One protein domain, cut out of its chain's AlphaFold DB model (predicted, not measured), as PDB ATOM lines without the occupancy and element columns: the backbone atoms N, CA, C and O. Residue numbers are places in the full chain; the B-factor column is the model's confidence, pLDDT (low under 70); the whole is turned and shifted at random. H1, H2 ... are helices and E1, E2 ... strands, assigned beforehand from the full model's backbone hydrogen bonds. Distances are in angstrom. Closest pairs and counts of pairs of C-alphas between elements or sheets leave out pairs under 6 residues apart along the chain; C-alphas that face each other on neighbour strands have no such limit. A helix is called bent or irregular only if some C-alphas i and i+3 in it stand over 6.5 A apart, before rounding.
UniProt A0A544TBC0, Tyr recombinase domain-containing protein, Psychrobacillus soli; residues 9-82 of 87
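This is residues 9 to 82 of the 87 residues of the protein "Tyr recombinase domain-containing protein" of Psychrobacillus soli (UniProt A0A544TBC0). A bent hairpin, E1 and E2, makes one leg and the top of an arch; helix H1 packs on E1 inside the bend, and long helix H2 makes the other leg. Residues 68 to 82, with no named element, turn back from the end of H2 toward the other leg and end off to one side of the arch; residues 65 to 70, of which 65 to 67 belong to H2, stand free. The printed part has 74 residues with two named helices and two named strands, in the order H1, E1, E2, H2 along the chain, class mixed, with an antiparallel sheet E1 - E2; the whole is compact, radius of gyration of the C-alphas 12.4 A, spans 31 by 25 by 19 A.

Start at H1, residues 9 to 13, and E1, residues 25 to 33: their closest C-alphas, Glu 10 and Ser 31, are 3.9 A apart. E2, residues 37 to 48, is antiparallel to E1; N 26 and O 47 are 2.9 A apart. E1 bends by 62 degrees at residue 29, E2 by 87 degrees at residue 42. H2, residues 51 to 67, is apart from H1 and E1. In both helices every O i to N i+4 pair is within hydrogen-bond range.

Find C-alpha 9 at (-23.140, 13.544, 157.642), where H1 begins. E1 runs 22.9 A, E2 26.0 A, and H2 24.6 A to C-alpha 67 at (-44.022, 4.958, 165.026).

The printed part has no cut. The H1 to E1 link is long. Residues 67 to 82 have pLDDT under 70.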
ATOM      1  N   GLY A   9     -23.679  14.231 156.469       72.56
ATOM      2  CA  GLY A   9     -23.140  13.544 157.642       72.56
ATOM      3  C   GLY A   9     -23.507  14.218 158.967       72.56
ATOM      4  O   GLY A   9     -23.829  13.536 159.932       72.56
ATOM      5  N   GLU A  10     -23.504  15.549 159.024       78.12
ATOM      6  CA  GLU A  10     -23.913  16.309 160.214       78.12
ATOM      7  C   GLU A  10     -25.402  16.093 160.500       78.12
ATOM      8  O   GLU A  10     -25.760  15.771 161.629       78.12
ATOM      9  N   LEU A  11     -26.250  16.145 159.466       77.25
ATOM     10  CA  LEU A  11     -27.685  15.881 159.591       77.25
ATOM     11  C   LEU A  11     -27.975  14.461 160.098       77.25
ATOM     12  O   LEU A  11     -28.801  14.277 160.988       77.25
ATOM     13  N   CYS A  12     -27.253  13.465 159.583       74.94
ATOM     14  CA  CYS A  12     -27.401  12.072 160.001       74.94
ATOM     15  C   CYS A  12     -26.979  11.828 161.458       74.94
ATOM     16  O   CYS A  12     -27.444  10.877 162.085       74.94
ATOM     17  N   ALA A  13     -26.087  12.663 161.992       78.81
ATOM     18  CA  ALA A  13     -25.597  12.559 163.360       78.81
ATOM     19  C   ALA A  13     -26.474  13.298 164.379       78.81
ATOM     20  O   ALA A  13     -26.295  13.096 165.581       78.81
ATOM     21  N   LEU A  14     -27.374  14.179 163.928       79.75
ATOM     22  CA  LEU A  14     -28.197  15.000 164.809       79.75
ATOM     23  C   LEU A  14     -29.233  14.166 165.566       79.75
ATOM     24  O   LEU A  14     -29.866  13.247 165.039       79.75
ATOM     25  N   THR A  15     -29.432  14.543 166.825       81.62
ATOM     26  CA  THR A  15     -30.461  13.979 167.698       81.62
ATOM     27  C   THR A  15     -31.449  15.062 168.109       81.62
ATOM     28  O   THR A  15     -31.137  16.250 168.047       81.62
ATOM     29  N   TRP A  16     -32.637  14.671 168.581       82.69
ATOM     30  CA  TRP A  16     -33.634  15.628 169.083       82.69
ATOM     31  C   TRP A  16     -33.142  16.477 170.259       82.69
ATOM     32  O   TRP A  16     -33.708  17.532 170.509       82.69
ATOM     33  N   SER A  17     -32.095  16.037 170.961       82.12
ATOM     34  CA  SER A  17     -31.450  16.815 172.023       82.12
ATOM     35  C   SER A  17     -30.603  17.975 171.492       82.12
ATOM     36  O   SER A  17     -30.318  18.901 172.240       82.12
ATOM     37  N   ASP A  18     -30.173  17.920 170.229       84.00
ATOM     38  CA  ASP A  18     -29.364  18.967 169.592       84.00
ATOM     39  C   ASP A  18     -30.222  20.038 168.893       84.00
ATOM     40  O   ASP A  18     -29.689  21.055 168.442       84.00
ATOM     41  N   VAL A  19     -31.532  19.796 168.765       84.12
ATOM     42  CA  VAL A  19     -32.495  20.684 168.103       84.12
ATOM     43  C   VAL A  19     -33.316  21.410 169.159       84.12
ATOM     44  O   VAL A  19     -34.100  20.790 169.881       84.12
ATOM     45  N   ASP A  20     -33.182  22.730 169.215       86.38
ATOM     46  CA  ASP A  20     -34.014  23.580 170.056       86.38
ATOM     47  C   ASP A  20     -35.151  24.177 169.223       86.38
ATOM     48  O   ASP A  20     -34.979  25.160 168.505       86.38
ATOM     49  N   LEU A  21     -36.333  23.564 169.324       82.19
ATOM     50  CA  LEU A  21     -37.545  24.034 168.647       82.19
ATOM     51  C   LEU A  21     -38.098  25.334 169.253       82.19
ATOM     52  O   LEU A  21     -38.909  25.985 168.608       82.19
ATOM     53  N   LYS A  22     -37.713  25.704 170.485       83.81
ATOM     54  CA  LYS A  22     -38.144  26.966 171.109       83.81
ATOM     55  C   LYS A  22     -37.242  28.120 170.704       83.81
ATOM     56  O   LYS A  22     -37.727  29.221 170.491       83.81
ATOM     57  N   ALA A  23     -35.938  27.861 170.666       84.88
ATOM     58  CA  ALA A  23     -34.937  28.845 170.275       84.88
ATOM     59  C   ALA A  23     -34.664  28.845 168.764       84.88
ATOM     60  O   ALA A  23     -33.797  29.585 168.314       84.88
ATOM     61  N   GLU A  24     -35.372  28.007 168.001       85.56
ATOM     62  CA  GLU A  24     -35.276  27.925 166.542       85.56
ATOM     63  C   GLU A  24     -33.857  27.619 166.050       85.56
ATOM     64  O   GLU A  24     -33.402  28.136 165.032       85.56
ATOM     65  N   THR A  25     -33.114  26.787 166.784       86.38
ATOM     66  CA  THR A  25     -31.689  26.555 166.517       86.38
ATOM     67  C   THR A  25     -31.320  25.076 166.489       86.38
ATOM     68  O   THR A  25     -31.915  24.239 167.168       86.38
ATOM     69  N   ILE A  26     -30.299  24.740 165.699       86.31
ATOM     70  CA  ILE A  26     -29.647  23.426 165.700       86.31
ATOM     71  C   ILE A  26     -28.198  23.584 166.118       86.31
ATOM     72  O   ILE A  26     -27.452  24.376 165.538       86.31
ATOM     73  N   THR A  27     -27.780  22.756 167.069       87.94
ATOM     74  CA  THR A  27     -26.389  22.667 167.497       87.94
ATOM     75  C   THR A  27     -25.676  21.522 166.786       87.94
ATOM     76  O   THR A  27     -25.917  20.347 167.045       87.94
ATOM     77  N   ILE A  28     -24.735  21.853 165.908       86.19
ATOM     78  CA  ILE A  28     -23.923  20.868 165.195       86.19
ATOM     79  C   ILE A  28     -22.632  20.648 165.974       86.19
ATOM     80  O   ILE A  28     -21.732  21.486 165.954       86.19
ATOM     81  N   ASN A  29     -22.552  19.502 166.649       87.25
ATOM     82  CA  ASN A  29     -21.374  19.043 167.397       87.25
ATOM     83  C   ASN A  29     -20.828  17.688 166.902       87.25
ATOM     84  O   ASN A  29     -19.775  17.241 167.351       87.25
ATOM     85  N   LYS A  30     -21.514  17.033 165.960       85.62
ATOM     86  CA  LYS A  30     -21.184  15.691 165.462       85.62
ATOM     87  C   LYS A  30     -21.564  15.526 163.994       85.62
ATOM     88  O   LYS A  30     -22.418  16.246 163.481       85.62
ATOM     89  N   SER A  31     -20.915  14.581 163.328       83.19
ATOM     90  CA  SER A  31     -21.149  14.212 161.933       83.19
ATOM     91  C   SER A  31     -20.917  12.722 161.729       83.19
ATOM     92  O   SER A  31     -19.965  12.177 162.266       83.19
ATOM     93  N   VAL A  32     -21.738  12.059 160.933       81.38
ATOM     94  CA  VAL A  32     -21.562  10.667 160.532       81.38
ATOM     95  C   VAL A  32     -20.750  10.620 159.248       81.38
ATOM     96  O   VAL A  32     -21.108  11.241 158.247       81.38
ATOM     97  N   ASP A  33     -19.681   9.839 159.275       78.62
ATOM     98  CA  ASP A  33     -18.920   9.444 158.104       78.62
ATOM     99  C   ASP A  33     -19.221   7.979 157.763       78.62
ATOM    100  O   ASP A  33     -19.286   7.111 158.635       78.62
ATOM    101  N   ARG A  34     -19.408   7.681 156.476       72.44
ATOM    102  CA  ARG A  34     -19.777   6.332 156.019       72.44
ATOM    103  C   ARG A  34     -18.674   5.297 156.266       72.44
ATOM    104  O   ARG A  34     -18.972   4.112 156.374       72.44
ATOM    105  N   LYS A  35     -17.413   5.729 156.320       76.06
ATOM    106  CA  LYS A  35     -16.235   4.881 156.523       76.06
ATOM    107  C   LYS A  35     -15.870   4.751 158.004       76.06
ATOM    108  O   LYS A  35     -15.374   3.700 158.394       76.06
ATOM    109  N   TRP A  36     -16.117   5.784 158.811       70.62
ATOM    110  CA  TRP A  36     -15.629   5.861 160.198       70.62
ATOM    111  C   TRP A  36     -16.719   5.921 161.280       70.62
ATOM    112  O   TRP A  36     -16.397   5.876 162.464       70.62
ATOM    113  N   GLY A  37     -18.001   5.984 160.909       77.62
ATOM    114  CA  GLY A  37     -19.112   6.078 161.858       77.62
ATOM    115  C   GLY A  37     -19.318   7.500 162.390       77.62
ATOM    116  O   GLY A  37     -19.083   8.479 161.684       77.62
ATOM    117  N   VAL A  38     -19.810   7.636 163.626       79.25
ATOM    118  CA  VAL A  38     -20.054   8.954 164.241       79.25
ATOM    119  C   VAL A  38     -18.720   9.605 164.614       79.25
ATOM    120  O   VAL A  38     -17.997   9.126 165.483       79.25
ATOM    121  N   LEU A  39     -18.426  10.736 163.985       80.00
ATOM    122  CA  LEU A  39     -17.302  11.612 164.279       80.00
ATOM    123  C   LEU A  39     -17.784  12.798 165.118       80.00
ATOM    124  O   LEU A  39     -18.725  13.505 164.752       80.00
ATOM    125  N   ILE A  40     -17.114  13.045 166.238       80.00
ATOM    126  CA  ILE A  40     -17.358  14.234 167.057       80.00
ATOM    127  C   ILE A  40     -16.606  15.400 166.414       80.00
ATOM    128  O   ILE A  40     -15.395  15.327 166.191       80.00
ATOM    129  N   SER A  41     -17.325  16.476 166.101       77.75
ATOM    130  CA  SER A  41     -16.707  17.689 165.581       77.75
ATOM    131  C   SER A  41     -15.931  18.374 166.702       77.75
ATOM    132  O   SER A  41     -16.436  18.560 167.805       77.75
ATOM    133  N   ARG A  42     -14.710  18.826 166.403       75.00
ATOM    134  CA  ARG A  42     -13.937  19.691 167.315       75.00
ATOM    135  C   ARG A  42     -14.531  21.094 167.440       75.00
ATOM    136  O   ARG A  42     -14.158  21.838 168.338       75.00
ATOM    137  N   THR A  43     -15.419  21.458 166.519       76.00
ATOM    138  CA  THR A  43     -16.056  22.773 166.460       76.00
ATOM    139  C   THR A  43     -17.560  22.611 166.577       76.00
ATOM    140  O   THR A  43     -18.183  21.937 165.752       76.00
ATOM    141  N   THR A  44     -18.131  23.229 167.606       84.44
ATOM    142  CA  THR A  44     -19.578  23.330 167.771       84.44
ATOM    143  C   THR A  44     -20.045  24.607 167.100       84.44
ATOM    144  O   THR A  44     -19.513  25.680 167.379       84.44
ATOM    145  N   ARG A  45     -21.037  24.499 166.219       85.50
ATOM    146  CA  ARG A  45     -21.681  25.666 165.612       85.50
ATOM    147  C   ARG A  45     -23.187  25.581 165.774       85.50
ATOM    148  O   ARG A  45     -23.751  24.491 165.704       85.50
ATOM    149  N   VAL A  46     -23.808  26.731 165.980       86.56
ATOM    150  CA  VAL A  46     -25.258  26.865 166.108       86.56
ATOM    151  C   VAL A  46     -25.778  27.499 164.829       86.56
ATOM    152  O   VAL A  46     -25.225  28.496 164.365       86.56
ATOM    153  N   ILE A  47     -26.794  26.885 164.232       84.06
ATOM    154  CA  ILE A  47     -27.437  27.376 163.015       84.06
ATOM    155  C   ILE A  47     -28.890  27.685 163.335       84.06
ATOM    156  O   ILE A  47     -29.584  26.844 163.908       84.06
ATOM    157  N   ASN A  48     -29.340  28.872 162.941       83.88
ATOM    158  CA  ASN A  48     -30.738  29.259 163.061       83.88
ATOM    159  C   ASN A  48     -31.551  28.562 161.971       83.88
ATOM    160  O   ASN A  48     -31.153  28.531 160.803       83.88
ATOM    161  N   LEU A  49     -32.684  28.002 162.367       81.44
ATOM    162  CA  LEU A  49     -33.639  27.395 161.468       81.44
ATOM    163  C   LEU A  49     -34.682  28.428 161.043       81.44
ATOM    164  O   LEU A  49     -35.123  29.226 161.861       81.44
ATOM    165  N   PRO A  50     -35.108  28.405 159.777       81.25
ATOM    166  CA  PRO A  50     -36.305  29.116 159.357       81.25
ATOM    167  C   PRO A  50     -37.552  28.456 159.968       81.25
ATOM    168  O   PRO A  50     -37.613  27.230 160.058       81.25
ATOM    169  N   GLU A  51     -38.568  29.256 160.289       79.81
ATOM    170  CA  GLU A  51     -39.848  28.816 160.873       79.81
ATOM    171  C   GLU A  51     -40.507  27.660 160.090       79.81
ATOM    172  O   GLU A  51     -40.895  26.649 160.669       79.81
ATOM    173  N   GLU A  52     -40.493  27.728 158.755       79.50
ATOM    174  CA  GLU A  52     -40.966  26.664 157.849       79.50
ATOM    175  C   GLU A  52     -40.334  25.287 158.148       79.50
ATOM    176  O   GLU A  52     -41.010  24.261 158.152       79.50
ATOM    177  N   LEU A  53     -39.035  25.250 158.468       77.06
ATOM    178  CA  LEU A  53     -38.330  24.003 158.781       77.06
ATOM    179  C   LEU A  53     -38.669  23.494 160.190       77.06
ATOM    180  O   LEU A  53     -38.599  22.295 160.451       77.06
ATOM    181  N   ILE A  54     -39.044  24.386 161.106       81.62
ATOM    182  CA  ILE A  54     -39.451  24.029 162.470       81.62
ATOM    183  C   ILE A  54     -40.809  23.341 162.453       81.62
ATOM    184  O   ILE A  54     -40.995  22.341 163.150       81.62
ATOM    185  N   GLU A  55     -41.738  23.832 161.636       82.62
ATOM    186  CA  GLU A  55     -43.036  23.192 161.435       82.62
ATOM    187  C   GLU A  55     -42.874  21.772 160.874       82.62
ATOM    188  O   GLU A  55     -43.437  20.820 161.429       82.62
ATOM    189  N   GLU A  56     -42.031  21.603 159.849       81.31
ATOM    190  CA  GLU A  56     -41.698  20.287 159.293       81.31
ATOM    191  C   GLU A  56     -41.064  19.359 160.340       81.31
ATOM    192  O   GLU A  56     -41.484  18.207 160.495       81.31
ATOM    193  N   LEU A  57     -40.088  19.855 161.112       78.94
ATOM    194  CA  LEU A  57     -39.430  19.086 162.172       78.94
ATOM    195  C   LEU A  57     -40.404  18.692 163.290       78.94
ATOM    196  O   LEU A  57     -40.353  17.565 163.783       78.94
ATOM    197  N   SER A  58     -41.315  19.582 163.680       82.75
ATOM    198  CA  SER A  58     -42.345  19.314 164.689       82.75
ATOM    199  C   SER A  58     -43.309  18.219 164.230       82.75
ATOM    200  O   SER A  58     -43.617  17.287 164.984       82.75
ATOM    201  N   LEU A  59     -43.739  18.274 162.967       82.50
ATOM    202  CA  LEU A  59     -44.568  17.237 162.361       82.50
ATOM    203  C   LEU A  59     -43.829  15.892 162.307       82.50
ATOM    204  O   LEU A  59     -44.403  14.852 162.640       82.50
ATOM    205  N   TYR A  60     -42.549  15.914 161.933       77.12
ATOM    206  CA  TYR A  60     -41.706  14.724 161.873       77.12
ATOM    207  C   TYR A  60     -41.497  14.090 163.255       77.12
ATOM    208  O   TYR A  60     -41.640  12.874 163.397       77.12
ATOM    209  N   LYS A  61     -41.261  14.901 164.295       78.81
ATOM    210  CA  LYS A  61     -41.135  14.430 165.683       78.81
ATOM    211  C   LYS A  61     -42.382  13.677 166.143       78.81
ATOM    212  O   LYS A  61     -42.271  12.569 166.661       78.81
ATOM    213  N   LYS A  62     -43.568  14.238 165.884       82.50
ATOM    214  CA  LYS A  62     -44.850  13.593 166.215       82.50
ATOM    215  C   LYS A  62     -45.026  12.256 165.495       82.50
ATOM    216  O   LYS A  62     -45.502  11.301 166.099       82.50
ATOM    217  N   ARG A  63     -44.636  12.166 164.217       78.94
ATOM    218  CA  ARG A  63     -44.686  10.905 163.455       78.94
ATOM    219  C   ARG A  63     -43.729   9.854 164.024       78.94
ATOM    220  O   ARG A  63     -44.127   8.702 164.148       78.94
ATOM    221  N   GLN A  64     -42.509  10.239 164.409       72.62
ATOM    222  CA  GLN A  64     -41.556   9.316 165.040       72.62
ATOM    223  C   GLN A  64     -42.054   8.792 166.392       72.62
ATOM    224  O   GLN A  64     -41.951   7.595 166.653       72.62
ATOM    225  N   GLU A  65     -42.639   9.657 167.225       74.44
ATOM    226  CA  GLU A  65     -43.240   9.255 168.504       74.44
ATOM    227  C   GLU A  65     -44.382   8.241 168.305       74.44
ATOM    228  O   GLU A  65     -44.489   7.280 169.062       74.44
ATOM    229  N   GLN A  66     -45.191   8.403 167.252       74.31
ATOM    230  CA  GLN A  66     -46.266   7.462 166.901       74.31
ATOM    231  C   GLN A  66     -45.747   6.131 166.341       74.31
ATOM    232  O   GLN A  66     -46.349   5.089 166.590       74.31
ATOM    233  N   ALA A  67     -44.636   6.153 165.602       68.25
ATOM    234  CA  ALA A  67     -44.022   4.958 165.026       68.25
ATOM    235  C   ALA A  67     -43.225   4.124 166.050       68.25
ATOM    236  O   ALA A  67     -42.815   3.009 165.741       68.25
ATOM    237  N   ASN A  68     -43.005   4.644 167.266       63.31
ATOM    238  CA  ASN A  68     -42.163   4.031 168.300       63.31
ATOM    239  C   ASN A  68     -40.736   3.704 167.795       63.31
ATOM    240  O   ASN A  68     -40.065   2.800 168.298       63.31
ATOM    241  N   GLU A  69     -40.280   4.432 166.772       57.75
ATOM    242  CA  GLU A  69     -38.969   4.262 166.155       57.75
ATOM    243  C   GLU A  69     -37.907   5.071 166.911       57.75
ATOM    244  O   GLU A  69     -38.173   6.120 167.499       57.75
ATOM    245  N   GLY A  70     -36.680   4.542 166.942       53.06
ATOM    246  CA  GLY A  70     -35.586   5.067 167.757       53.06
ATOM    247  C   GLY A  70     -35.306   6.561 167.547       53.06
ATOM    248  O   GLY A  70     -35.432   7.090 166.449       53.06
ATOM    249  N   LYS A  71     -34.839   7.214 168.620       56.75
ATOM    250  CA  LYS A  71     -34.628   8.669 168.824       56.75
ATOM    251  C   LYS A  71     -33.708   9.400 167.817       56.75
ATOM    252  O   LYS A  71     -33.363  10.560 168.046       56.75
ATOM    253  N   ASN A  72     -33.270   8.743 166.748       54.31
ATOM    254  CA  ASN A  72     -32.373   9.309 165.749       54.31
ATOM    255  C   ASN A  72     -33.190  10.017 164.666       54.31
ATOM    256  O   ASN A  72     -34.008   9.397 163.984       54.31
ATOM    257  N   ILE A  73     -32.922  11.309 164.464       59.69
ATOM    258  CA  ILE A  73     -33.602  12.138 163.459       59.69
ATOM    259  C   ILE A  73     -33.420  11.542 162.048       59.69
ATOM    260  O   ILE A  73     -34.309  11.633 161.208       59.69
ATOM    261  N   CYS A  74     -32.315  10.831 161.808       53.19
ATOM    262  CA  CYS A  74     -31.924  10.303 160.504       53.19
ATOM    263  C   CYS A  74     -32.781   9.144 159.948       53.19
ATOM    264  O   CYS A  74     -32.758   8.933 158.735       53.19
ATOM    265  N   LEU A  75     -33.504   8.365 160.771       45.78
ATOM    266  CA  LEU A  75     -33.984   7.041 160.325       45.78
ATOM    267  C   LEU A  75     -35.033   7.076 159.189       45.78
ATOM    268  O   LEU A  75     -35.126   6.107 158.441       45.78
ATOM    269  N   LEU A  76     -35.757   8.188 159.002       43.66
ATOM    270  CA  LEU A  76     -36.795   8.342 157.966       43.66
ATOM    271  C   LEU A  76     -36.600   9.563 157.040       43.66
ATOM    272  O   LEU A  76     -37.374   9.755 156.104       43.66
ATOM    273  N   ILE A  77     -35.546  10.368 157.231       48.78
ATOM    274  CA  ILE A  77     -35.237  11.544 156.380       48.78
ATOM    275  C   ILE A  77     -34.740  11.143 154.976       48.78
ATOM    276  O   ILE A  77     -34.646  11.969 154.069       48.78
ATOM    277  N   THR A  78     -34.478   9.854 154.762       47.34
ATOM    278  CA  THR A  78     -33.898   9.274 153.544       47.34
ATOM    279  C   THR A  78     -34.773   9.341 152.292       47.34
ATOM    280  O   THR A  78     -34.301   8.927 151.236       47.34
ATOM    281  N   ARG A  79     -36.009   9.866 152.345       42.94
ATOM    282  CA  ARG A  79     -36.862   9.946 151.143       42.94
ATOM    283  C   ARG A  79     -37.409  11.313 150.747       42.94
ATOM    284  O   ARG A  79     -37.531  11.524 149.547       42.94
ATOM    285  N   GLU A  80     -37.686  12.234 151.670       42.88
ATOM    286  CA  GLU A  80     -38.337  13.509 151.287       42.88
ATOM    287  C   GLU A  80     -37.529  14.767 151.632       42.88
ATOM    288  O   GLU A  80     -37.448  15.684 150.821       42.88
ATOM    289  N   ILE A  81     -36.832  14.798 152.772       46.44
ATOM    290  CA  ILE A  81     -36.113  16.002 153.235       46.44
ATOM    291  C   ILE A  81     -34.656  16.050 152.721       46.44
ATOM    292  O   ILE A  81     -34.047  17.118 152.657       46.44
ATOM    293  N   PHE A  82     -34.101  14.918 152.266       49.12
ATOM    294  CA  PHE A  82     -32.740  14.840 151.706       49.12
ATOM    295  C   PHE A  82     -32.519  15.814 150.529       49.12
ATOM    296  O   PHE A  82     -31.439  16.384 150.408       49.12
TER     297      PHE A  82